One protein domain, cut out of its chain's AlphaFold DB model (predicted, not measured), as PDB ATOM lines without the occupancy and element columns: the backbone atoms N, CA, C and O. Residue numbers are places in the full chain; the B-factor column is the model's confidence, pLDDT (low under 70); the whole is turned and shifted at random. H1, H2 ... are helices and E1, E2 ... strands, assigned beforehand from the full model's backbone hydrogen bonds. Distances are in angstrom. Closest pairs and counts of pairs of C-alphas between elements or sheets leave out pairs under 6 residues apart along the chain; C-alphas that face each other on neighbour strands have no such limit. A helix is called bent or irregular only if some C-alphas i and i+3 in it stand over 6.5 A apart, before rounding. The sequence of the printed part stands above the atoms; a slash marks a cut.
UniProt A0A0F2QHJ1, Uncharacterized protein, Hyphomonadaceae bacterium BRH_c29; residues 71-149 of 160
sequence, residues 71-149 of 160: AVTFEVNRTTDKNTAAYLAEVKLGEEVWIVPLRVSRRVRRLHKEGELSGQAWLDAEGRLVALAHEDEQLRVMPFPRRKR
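This is residues 71 to 149 of the 160 residues of an uncharacterized protein of Hyphomonadaceae bacterium BRH_c29 (UniProt A0A0F2QHJ1). One strongly twisted sheet folds back on itself at E4 to make a small, partly open barrel, with E5 and E6 over E1, E2, E3 and E7. The short helix H1 packs on this sheet, near E1 and E2, and the long hairpin of E1 and E2 reaches out at one end. The printed part has 79 residues, with seven named strands and one named helix in the order E1, E2, E3, H1, E4, E5, E6, E7; the class is mostly strand. The sheet runs E6, E5, E4, E1, E2, E3, E7, antiparallel, though E6 and E5 meet only at a point. The whole is compact, with a radius of gyration of the C-alphas of 11.8 A and spans of 36 by 26 by 20 A.

E1, residues 71 to 81, begins at C-alpha 71 (207.646, 134.964, 151.431) and is 31.0 A long. E2, residues 84 to 93, is 27.9 A long, and E3, residues 96 to 102, 18.4 A. H1 holds residues 106 to 111, with C-alpha 106 at (199.956, 155.041, 141.645). E4, residues 116 to 123, is 20.4 A long and bends by 60 degrees at residue 119. E5 holds residues 129 to 134 and is 14.4 A long. E6 holds residues 137 to 139, and E7, residues 146 to 148, ends at C-alpha 148 (219.884, 138.859, 137.767).

E1, E2 and E3 form a meander, each strand the antiparallel neighbour of the one before. In the hairpin E1 and E2, N 77 and O 88 are 2.8 A apart, within hydrogen-bond range; in the hairpin E2 and E3, N 91 and O 98 are 2.8 A apart. E7 is the antiparallel neighbour of E3, with N 99 and O 146 at 2.8 A. E4 pairs with E1 over residues 116 to 120, with N 117 and O 74 at 2.8 A. It pairs with E5 over residues 120 to 123, with N 133 and O 120 at 2.8 A; E4 and E5 are a hairpin. This is a folded sheet, one sheet bent back into two leaves that face each other: E6 and E5 face E1, E2, E3 and E7, with E4 as the hinge. Across the leaves, the closest C-alphas of E3 and E5 are those of Trp 98 and Leu 129, 7.7 A apart. The edge strands E6 and E7 are apart. H1 is on the sheet at a height of 7.9 A, only just over E2, with 3 of its 6 C-alphas falling on it, and slantwise to the strands at 48 degrees on the local plane. Its closest C-alphas to E1 are those of Leu 111 and Val 76, 6.5 A apart. In H1 every O i to N i+4 pair is within hydrogen-bond range.

The two C-alphas farthest apart are those of Lys 82 and Ala 125, at 37.0 A. The printed part has no cut. No link is long; that from E6 to E7 is short and the others are tight. The mean pLDDT of the printed part is 81.8, and residues 80 to 85, 143 to 145 and 148 to 149 are under 70.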
ATOM      1  N   ALA A  71     207.273 133.698 150.819       89.56
ATOM      2  CA  ALA A  71     207.646 134.964 151.431       89.56
ATOM      3  C   ALA A  71     208.954 135.467 150.805       89.56
ATOM      4  O   ALA A  71     209.950 134.744 150.763       89.56
ATOM      5  N   VAL A  72     208.939 136.699 150.305       90.62
ATOM      6  CA  VAL A  72     210.078 137.322 149.626       90.62
ATOM      7  C   VAL A  72     210.284 138.741 150.127       90.62
ATOM      8  O   VAL A  72     209.328 139.432 150.485       90.62
ATOM      9  N   THR A  73     211.530 139.201 150.082       90.69
ATOM     10  CA  THR A  73     211.833 140.629 150.160       90.69
ATOM     11  C   THR A  73     212.091 141.165 148.764       90.69
ATOM     12  O   THR A  73     212.681 140.493 147.911       90.69
ATOM     13  N   PHE A  74     211.603 142.368 148.487       91.31
ATOM     14  CA  PHE A  74     211.806 143.003 147.198       91.31
ATOM     15  C   PHE A  74     211.917 144.516 147.317       91.31
ATOM     16  O   PHE A  74     211.353 145.125 148.215       91.31
ATOM     17  N   GLU A  75     212.616 145.132 146.375       90.56
ATOM     18  CA  GLU A  75     212.722 146.586 146.273       90.56
ATOM     19  C   GLU A  75     212.217 147.035 144.906       90.56
ATOM     20  O   GLU A  75     212.530 146.430 143.878       90.56
ATOM     21  N   VAL A  76     211.425 148.103 144.876       88.56
ATOM     22  CA  VAL A  76     210.925 148.674 143.624       88.56
ATOM     23  C   VAL A  76     211.838 149.813 143.199       88.56
ATOM     24  O   VAL A  76     211.779 150.906 143.746       88.56
ATOM     25  N   ASN A  77     212.615 149.583 142.148       85.69
ATOM     26  CA  ASN A  77     213.532 150.553 141.574       85.69
ATOM     27  C   ASN A  77     212.956 151.177 140.299       85.69
ATOM     28  O   ASN A  77     212.390 150.500 139.434       85.69
ATOM     29  N   ARG A  78     213.097 152.497 140.153       83.00
ATOM     30  CA  ARG A  78     212.725 153.206 138.926       83.00
ATOM     31  C   ARG A  78     213.918 153.209 137.982       83.00
ATOM     32  O   ARG A  78     214.943 153.815 138.275       83.00
ATOM     33  N   THR A  79     213.757 152.603 136.812       76.12
ATOM     34  CA  THR A  79     214.679 152.826 135.700       76.12
ATOM     35  C   THR A  79     214.145 153.981 134.854       76.12
ATOM     36  O   THR A  79     213.002 153.978 134.387       76.12
ATOM     37  N   THR A  80     214.945 155.035 134.743       62.75
ATOM     38  CA  THR A  80     214.684 156.167 133.857       62.75
ATOM     39  C   THR A  80     215.592 156.041 132.654       62.75
ATOM     40  O   THR A  80     216.786 156.311 132.760       62.75
ATOM     41  N   ASP A  81     215.008 155.688 131.513       54.59
ATOM     42  CA  ASP A  81     215.534 156.170 130.244       54.59
ATOM     43  C   ASP A  81     214.747 157.427 129.864       54.59
ATOM     44  O   ASP A  81     213.571 157.541 130.217       54.59
ATOM     45  N   LYS A  82     215.408 158.387 129.220       45.88
ATOM     46  CA  LYS A  82     215.135 159.843 129.233       45.88
ATOM     47  C   LYS A  82     213.681 160.318 129.014       45.88
ATOM     48  O   LYS A  82     213.408 161.467 129.333       45.88
ATOM     49  N   ASN A  83     212.751 159.465 128.572       47.91
ATOM     50  CA  ASN A  83     211.330 159.780 128.355       47.91
ATOM     51  C   ASN A  83     210.315 158.789 128.972       47.91
ATOM     52  O   ASN A  83     209.117 159.062 128.930       47.91
ATOM     53  N   THR A  84     210.734 157.656 129.556       52.22
ATOM     54  CA  THR A  84     209.796 156.644 130.084       52.22
ATOM     55  C   THR A  84     210.246 156.138 131.450       52.22
ATOM     56  O   THR A  84     211.353 155.634 131.611       52.22
ATOM     57  N   ALA A  85     209.376 156.256 132.457       61.59
ATOM     58  CA  ALA A  85     209.603 155.628 133.754       61.59
ATOM     59  C   ALA A  85     209.130 154.172 133.695       61.59
ATOM     60  O   ALA A  85     207.923 153.923 133.662       61.59
ATOM     61  N   ALA A  86     210.065 153.227 133.715       77.94
ATOM     62  CA  ALA A  86     209.752 151.831 133.988       77.94
ATOM     63  C   ALA A  86     210.104 151.514 135.447       77.94
ATOM     64  O   ALA A  86     211.085 152.015 135.995       77.94
ATOM     65  N   TYR A  87     209.265 150.707 136.092       84.19
ATOM     66  CA  TYR A  87     209.492 150.245 137.457       84.19
ATOM     67  C   TYR A  87     209.881 148.775 137.407       84.19
ATOM     68  O   TYR A  87     209.212 147.974 136.753       84.19
ATOM     69  N   LEU A  88     210.971 148.437 138.080       87.50
ATOM     70  CA  LEU A  88     211.500 147.090 138.190       87.50
ATOM     71  C   LEU A  88     211.481 146.705 139.666       87.50
ATOM     72  O   LEU A  88     212.032 147.427 140.488       87.50
ATOM     73  N   ALA A  89     210.855 145.584 140.004       87.31
ATOM     74  CA  ALA A  89     211.023 144.972 141.313       87.31
ATOM     75  C   ALA A  89     212.251 144.061 141.282       87.31
ATOM     76  O   ALA A  89     212.320 143.152 140.453       87.31
ATOM     77  N   GLU A  90     213.212 144.304 142.167       89.62
ATOM     78  CA  GLU A  90     214.277 143.354 142.477       89.62
ATOM     79  C   GLU A  90     213.792 142.450 143.609       89.62
ATOM     80  O   GLU A  90     213.733 142.880 144.754       89.62
ATOM     81  N   VAL A  91     213.398 141.222 143.283       88.56
ATOM     82  CA  VAL A  91     212.846 140.243 144.226       88.56
ATOM     83  C   VAL A  91     213.939 139.260 144.625       88.56
ATOM     84  O   VAL A  91     214.526 138.612 143.757       88.56
ATOM     85  N   LYS A  92     214.211 139.135 145.925       88.12
ATOM     86  CA  LYS A  92     215.146 138.151 146.478       88.12
ATOM     87  C   LYS A  92     214.388 136.855 146.775       88.12
ATOM     88  O   LYS A  92     213.447 136.848 147.565       88.12
ATOM     89  N   LEU A  93     214.796 135.768 146.127       84.06
ATOM     90  CA  LEU A  93     214.265 134.414 146.297       84.06
ATOM     91  C   LEU A  93     215.437 133.492 146.641       84.06
ATOM     92  O   LEU A  93     216.161 133.041 145.753       84.06
ATOM     93  N   GLY A  94     215.654 133.258 147.936       81.38
ATOM     94  CA  GLY A  94     216.847 132.560 148.419       81.38
ATOM     95  C   GLY A  94     218.125 133.305 148.019       81.38
ATOM     96  O   GLY A  94     218.292 134.478 148.352       81.38
ATOM     97  N   GLU A  95     219.010 132.635 147.279       79.00
ATOM     98  CA  GLU A  95     220.258 133.217 146.758       79.00
ATOM     99  C   GLU A  95     220.094 133.914 145.393       79.00
ATOM    100  O   GLU A  95     221.008 134.595 144.919       79.00
ATOM    101  N   GLU A  96     218.939 133.769 144.736       82.69
ATOM    102  CA  GLU A  96     218.682 134.373 143.430       82.69
ATOM    103  C   GLU A  96     217.990 135.735 143.557       82.69
ATOM    104  O   GLU A  96     217.068 135.928 144.350       82.69
ATOM    105  N   VAL A  97     218.378 136.681 142.696       84.81
ATOM    106  CA  VAL A  97     217.666 137.957 142.546       84.81
ATOM    107  C   VAL A  97     216.968 137.996 141.199       84.81
ATOM    108  O   VAL A  97     217.578 137.798 140.149       84.81
ATOM    109  N   TRP A  98     215.679 138.290 141.222       85.62
ATOM    110  CA  TRP A  98     214.830 138.411 140.050       85.62
ATOM    111  C   TRP A  98     214.533 139.876 139.768       85.62
ATOM    112  O   TRP A  98     214.090 140.600 140.646       85.62
ATOM    113  N   ILE A  99     214.745 140.313 138.531       86.56
ATOM    114  CA  ILE A  99     214.330 141.627 138.042       86.56
ATOM    115  C   ILE A  99     213.000 141.451 137.327       86.56
ATOM    116  O   ILE A  99     212.914 140.802 136.279       86.56
ATOM    117  N   VAL A 100     211.963 142.047 137.893       86.00
ATOM    118  CA  VAL A 100     210.583 141.857 137.472       86.00
ATOM    119  C   VAL A 100     210.003 143.198 137.031       86.00
ATOM    120  O   VAL A 100     209.834 144.092 137.862       86.00
ATOM    121  N   PRO A 101     209.681 143.387 135.741       84.75
ATOM    122  CA  PRO A 101     209.050 144.617 135.301       84.75
ATOM    123  C   PRO A 101     207.627 144.714 135.855       84.75
ATOM    124  O   PRO A 101     206.818 143.796 135.699       84.75
ATOM    125  N   LEU A 102     207.319 145.848 136.480       85.44
ATOM    126  CA  LEU A 102     206.009 146.151 137.036       85.44
ATOM    127  C   LEU A 102     205.251 147.120 136.133       85.44
ATOM    128  O   LEU A 102     205.806 148.092 135.609       85.44
ATOM    129  N   ARG A 103     203.940 146.906 135.996       83.12
ATOM    130  CA  ARG A 103     203.072 147.904 135.364       83.12
ATOM    131  C   ARG A 103     203.042 149.173 136.217       83.12
ATOM    132  O   ARG A 103     202.730 149.129 137.405       83.12
ATOM    133  N   VAL A 104     203.279 150.316 135.577       82.44
ATOM    134  CA  VAL A 104     203.207 151.629 136.223       82.44
ATOM    135  C   VAL A 104     201.804 151.857 136.799       82.44
ATOM    136  O   VAL A 104     200.809 151.819 136.076       82.44
ATOM    137  N   SER A 105     201.732 152.119 138.102       83.38
ATOM    138  CA  SER A 105     200.503 152.460 138.826       83.38
ATOM    139  C   SER A 105     200.808 153.454 139.949       83.38
ATOM    140  O   SER A 105     201.967 153.619 140.336       83.38
ATOM    141  N   ARG A 106     199.782 154.129 140.494       84.88
ATOM    142  CA  ARG A 106     199.956 155.041 141.645       84.88
ATOM    143  C   ARG A 106     200.595 154.327 142.839       84.88
ATOM    144  O   ARG A 106     201.463 154.901 143.487       84.88
ATOM    145  N   ARG A 107     200.220 153.067 143.067       86.31
ATOM    146  CA  ARG A 107     200.758 152.239 144.146       86.31
ATOM    147  C   ARG A 107     202.229 151.899 143.936       86.31
ATOM    148  O   ARG A 107     203.029 152.185 144.809       86.31
ATOM    149  N   VAL A 108     202.618 151.420 142.753       85.25
ATOM    150  CA  VAL A 108     204.032 151.125 142.440       85.25
ATOM    151  C   VAL A 108     204.917 152.373 142.594       85.25
ATOM    152  O   VAL A 108     206.038 152.281 143.085       85.25
ATOM    153  N   ARG A 109     204.398 153.561 142.248       85.12
ATOM    154  CA  ARG A 109     205.098 154.842 142.477       85.12
ATOM    155  C   ARG A 109     205.296 155.172 143.957       85.12
ATOM    156  O   ARG A 109     206.269 155.848 144.282       85.12
ATOM    157  N   ARG A 110     204.362 154.762 144.819       87.00
ATOM    158  CA  ARG A 110     204.447 154.925 146.274       87.00
ATOM    159  C   ARG A 110     205.436 153.920 146.865       87.00
ATOM    160  O   ARG A 110     206.383 154.357 147.498       87.00
ATOM    161  N   LEU A 111     205.281 152.636 146.538       87.00
ATOM    162  CA  LEU A 111     206.148 151.539 146.992       87.00
ATOM    163  C   LEU A 111     207.627 151.776 146.658       87.00
ATOM    164  O   LEU A 111     208.500 151.509 147.471       87.00
ATOM    165  N   HIS A 112     207.921 152.378 145.503       85.25
ATOM    166  CA  HIS A 112     209.280 152.808 145.150       85.25
ATOM    167  C   HIS A 112     209.947 153.717 146.199       85.25
ATOM    168  O   HIS A 112     211.167 153.761 146.294       85.25
ATOM    169  N   LYS A 113     209.178 154.517 146.942       86.44
ATOM    170  CA  LYS A 113     209.721 155.444 147.946       86.44
ATOM    171  C   LYS A 113     209.949 154.787 149.308       86.44
ATOM    172  O   LYS A 113     210.556 155.417 150.164       86.44
ATOM    173  N   GLU A 114     209.435 153.579 149.509       85.31
ATOM    174  CA  GLU A 114     209.407 152.896 150.806       85.31
ATOM    175  C   GLU A 114     210.617 151.959 151.001       85.31
ATOM    176  O   GLU A 114     210.882 151.538 152.122       85.31
ATOM    177  N   GLY A 115     211.416 151.713 149.953       86.62
ATOM    178  CA  GLY A 115     212.657 150.936 150.034       86.62
ATOM    179  C   GLY A 115     212.422 149.425 149.969       86.62
ATOM    180  O   GLY A 115     211.747 148.941 149.058       86.62
ATOM    181  N   GLU A 116     213.016 148.674 150.904       88.94
ATOM    182  CA  GLU A 116     212.875 147.215 150.974       88.94
ATOM    183  C   GLU A 116     211.510 146.831 151.559       88.94
ATOM    184  O   GLU A 116     211.148 147.206 152.672       88.94
ATOM    185  N   LEU A 117     210.748 146.065 150.783       91.62
ATOM    186  CA  LEU A 117     209.386 145.648 151.079       91.62
ATOM    187  C   LEU A 117     209.339 144.139 151.303       91.62
ATOM    188  O   LEU A 117     210.068 143.373 150.674       91.62
ATOM    189  N   SER A 118     208.427 143.703 152.169       91.19
ATOM    190  CA  SER A 118     208.099 142.284 152.344       91.19
ATOM    191  C   SER A 118     206.846 141.937 151.549       91.19
ATOM    192  O   SER A 118     205.890 142.711 151.512       91.19
ATOM    193  N   GLY A 119     206.827 140.779 150.899       91.25
ATOM    194  CA  GLY A 119     205.695 140.360 150.085       91.25
ATOM    195  C   GLY A 119     205.637 138.863 149.850       91.25
ATOM    196  O   GLY A 119     206.372 138.081 150.452       91.25
ATOM    197  N   GLN A 120     204.744 138.478 148.946       91.88
ATOM    198  CA  GLN A 120     204.552 137.098 148.522       91.88
ATOM    199  C   GLN A 120     204.804 136.979 147.022       91.88
ATOM    200  O   GLN A 120     204.312 137.795 146.242       91.88
ATOM    201  N   ALA A 121     205.559 135.968 146.607       91.00
ATOM    202  CA  ALA A 121     205.781 135.641 145.205       91.00
ATOM    203  C   ALA A 121     205.239 134.250 144.875       91.00
ATOM    204  O   ALA A 121     205.319 133.329 145.686       91.00
ATOM    205  N   TRP A 122     204.746 134.095 143.647       91.62
ATOM    206  CA  TRP A 122     204.366 132.803 143.084       91.62
ATOM    207  C   TRP A 122     205.288 132.475 141.924       91.62
ATOM    208  O   TRP A 122     205.565 133.328 141.068       91.62
ATOM    209  N   LEU A 123     205.741 131.227 141.900       88.50
ATOM    210  CA  LEU A 123     206.575 130.683 140.843       88.50
ATOM    211  C   LEU A 123     205.741 129.740 139.971       88.50
ATOM    212  O   LEU A 123     204.867 129.044 140.481       88.50
ATOM    213  N   ASP A 124     206.004 129.715 138.664       86.19
ATOM    214  CA  ASP A 124     205.471 128.668 137.791       86.19
ATOM    215  C   ASP A 124     206.184 127.325 138.031       86.19
ATOM    216  O   ASP A 124     207.174 127.248 138.761       86.19
ATOM    217  N   ALA A 125     205.706 126.258 137.384       81.19
ATOM    218  CA  ALA A 125     206.301 124.921 137.481       81.19
ATOM    219  C   ALA A 125     207.786 124.860 137.058       81.19
ATOM    220  O   ALA A 125     208.498 123.934 137.431       81.19
ATOM    221  N   GLU A 126     208.274 125.847 136.299       81.12
ATOM    222  CA  GLU A 126     209.681 125.968 135.896       81.12
ATOM    223  C   GLU A 126     210.501 126.826 136.887       81.12
ATOM    224  O   GLU A 126     211.662 127.152 136.632       81.12
ATOM    225  N   GLY A 127     209.909 127.230 138.016       79.94
ATOM    226  CA  GLY A 127     210.553 128.058 139.033       79.94
ATOM    227  C   GLY A 127     210.746 129.513 138.600       79.94
ATOM    228  O   GLY A 127     211.696 130.163 139.041       79.94
ATOM    229  N   ARG A 128     209.912 130.036 137.691       83.88
ATOM    230  CA  ARG A 128     209.953 131.443 137.259       83.88
ATOM    231  C   ARG A 128     208.910 132.268 137.986       83.88
ATOM    232  O   ARG A 128     207.756 131.870 138.061       83.88
ATOM    233  N   LEU A 129     209.294 133.456 138.449       86.56
ATOM    234  CA  LEU A 129     208.373 134.369 139.127       86.56
ATOM    235  C   LEU A 129     207.270 134.847 138.177       86.56
ATOM    236  O   LEU A 129     207.550 135.548 137.212       86.56
ATOM    237  N   VAL A 130     206.015 134.507 138.463       87.12
ATOM    238  CA  VAL A 130     204.852 134.865 137.626       87.12
ATOM    239  C   VAL A 130     203.859 135.795 138.322       87.12
ATOM    240  O   VAL A 130     203.093 136.488 137.646       87.12
ATOM    241  N   ALA A 131     203.897 135.886 139.651       88.94
ATOM    242  CA  ALA A 131     203.131 136.868 140.412       88.94
ATOM    243  C   ALA A 131     203.914 137.379 141.625       88.94
ATOM    244  O   ALA A 131     204.778 136.685 142.158       88.94
ATOM    245  N   LEU A 132     203.584 138.599 142.049       90.75
ATOM    246  CA  LEU A 132     204.130 139.266 143.226       90.75
ATOM    247  C   LEU A 132     202.986 140.012 143.917       90.75
ATOM    248  O   LEU A 132     202.180 140.644 143.236       90.75
ATOM    249  N   ALA A 133     202.915 139.962 145.239       90.81
ATOM    250  CA  ALA A 133     201.942 140.676 146.052       90.81
ATOM    251  C   ALA A 133     202.620 141.342 147.249       90.81
ATOM    252  O   ALA A 133     203.664 140.896 147.722       90.81
ATOM    253  N   HIS A 134     202.001 142.411 147.728       90.25
ATOM    254  CA  HIS A 134     202.404 143.148 148.917       90.25
ATOM    255  C   HIS A 134     201.137 143.566 149.658       90.25
ATOM    256  O   HIS A 134     200.221 144.069 149.003       90.25
ATOM    257  N   GLU A 135     201.084 143.344 150.975       85.94
ATOM    258  CA  GLU A 135     199.904 143.627 151.817       85.94
ATOM    259  C   GLU A 135     198.607 143.069 151.199       85.94
ATOM    260  O   GLU A 135     197.676 143.813 150.910       85.94
ATOM    261  N   ASP A 136     198.600 141.772 150.869       78.38
ATOM    262  CA  ASP A 136     197.460 141.033 150.289       78.38
ATOM    263  C   ASP A 136     196.959 141.496 148.908       78.38
ATOM    264  O   ASP A 136     196.078 140.887 148.302       78.38
ATOM    265  N   GLU A 137     197.577 142.522 148.331       84.31
ATOM    266  CA  GLU A 137     197.244 143.021 147.007       84.31
ATOM    267  C   GLU A 137     198.310 142.630 145.968       84.31
ATOM    268  O   GLU A 137     199.510 142.886 146.126       84.31
ATOM    269  N   GLN A 138     197.862 142.088 144.833       85.50
ATOM    270  CA  GLN A 138     198.750 141.664 143.752       85.50
ATOM    271  C   GLN A 138     199.304 142.840 142.935       85.50
ATOM    272  O   GLN A 138     198.573 143.638 142.342       85.50
ATOM    273  N   LEU A 139     200.628 142.875 142.801       86.31
ATOM    274  CA  LEU A 139     201.336 143.708 141.844       86.31
ATOM    275  C   LEU A 139     201.305 143.051 140.464       86.31
ATOM    276  O   LEU A 139     201.503 141.846 140.284       86.31
ATOM    277  N   ARG A 140     201.053 143.866 139.441       80.50
ATOM    278  CA  ARG A 140     200.939 143.365 138.075       80.50
ATOM    279  C   ARG A 140     202.316 143.219 137.439       80.50
ATOM    280  O   ARG A 140     202.886 144.192 136.934       80.50
ATOM    281  N   VAL A 141     202.798 141.986 137.477       81.62
ATOM    282  CA  VAL A 141     204.041 141.525 136.860       81.62
ATOM    283  C   VAL A 141     203.882 141.421 135.339       81.62
ATOM    284  O   VAL A 141     202.859 140.948 134.847       81.62
ATOM    285  N   MET A 142     204.881 141.891 134.595       78.19
ATOM    286  CA  MET A 142     204.965 141.742 133.138       78.19
ATOM    287  C   MET A 142     205.584 140.383 132.740       78.19
ATOM    288  O   MET A 142     206.389 139.850 133.503       78.19
ATOM    289  N   PRO A 143     205.327 139.860 131.521       67.25
ATOM    290  CA  PRO A 143     205.694 138.495 131.097       67.25
ATOM    291  C   PRO A 143     207.188 138.154 130.999       67.25
ATOM    292  O   PRO A 143     207.535 137.044 130.591       67.25
ATOM    293  N   PHE A 144     208.079 139.091 131.328       68.56
ATOM    294  CA  PHE A 144     209.525 138.966 131.129       68.56
ATOM    295  C   PHE A 144     210.331 139.178 132.421       68.56
ATOM    296  O   PHE A 144     211.204 140.051 132.460       68.56
ATOM    297  N   PRO A 145     210.066 138.402 133.484       65.31
ATOM    298  CA  PRO A 145     210.916 138.381 134.665       65.31
ATOM    299  C   PRO A 145     212.283 137.795 134.280       65.31
ATOM    300  O   PRO A 145     212.371 136.760 133.615       65.31
ATOM    301  N   ARG A 146     213.369 138.467 134.661       73.44
ATOM    302  CA  ARG A 146     214.739 138.041 134.345       73.44
ATOM    303  C   ARG A 146     215.498 137.735 135.624       73.44
ATOM    304  O   ARG A 146     215.512 138.553 136.535       73.44
ATOM    305  N   ARG A 147     216.206 136.607 135.670       71.81
ATOM    306  CA  ARG A 147     217.179 136.350 136.740       71.81
ATOM    307  C   ARG A 147     218.360 137.308 136.591       71.81
ATOM    308  O   ARG A 147     219.006 137.352 135.541       71.81
ATOM    309  N   LYS A 148     218.661 138.068 137.640       67.19
ATOM    310  CA  LYS A 148     219.884 138.859 137.767       67.19
ATOM    311  C   LYS A 148     221.016 137.880 138.061       67.19
ATOM    312  O   LYS A 148     221.212 137.455 139.193       67.19
ATOM    313  N   ARG A 149     221.767 137.493 137.027       55.50
ATOM    314  CA  ARG A 149     223.026 136.763 137.224       55.50
ATOM    315  C   ARG A 149     224.008 137.704 137.926       55.50
ATOM    316  O   ARG A 149     224.565 138.598 137.288       55.50
TER     317      ARG A 149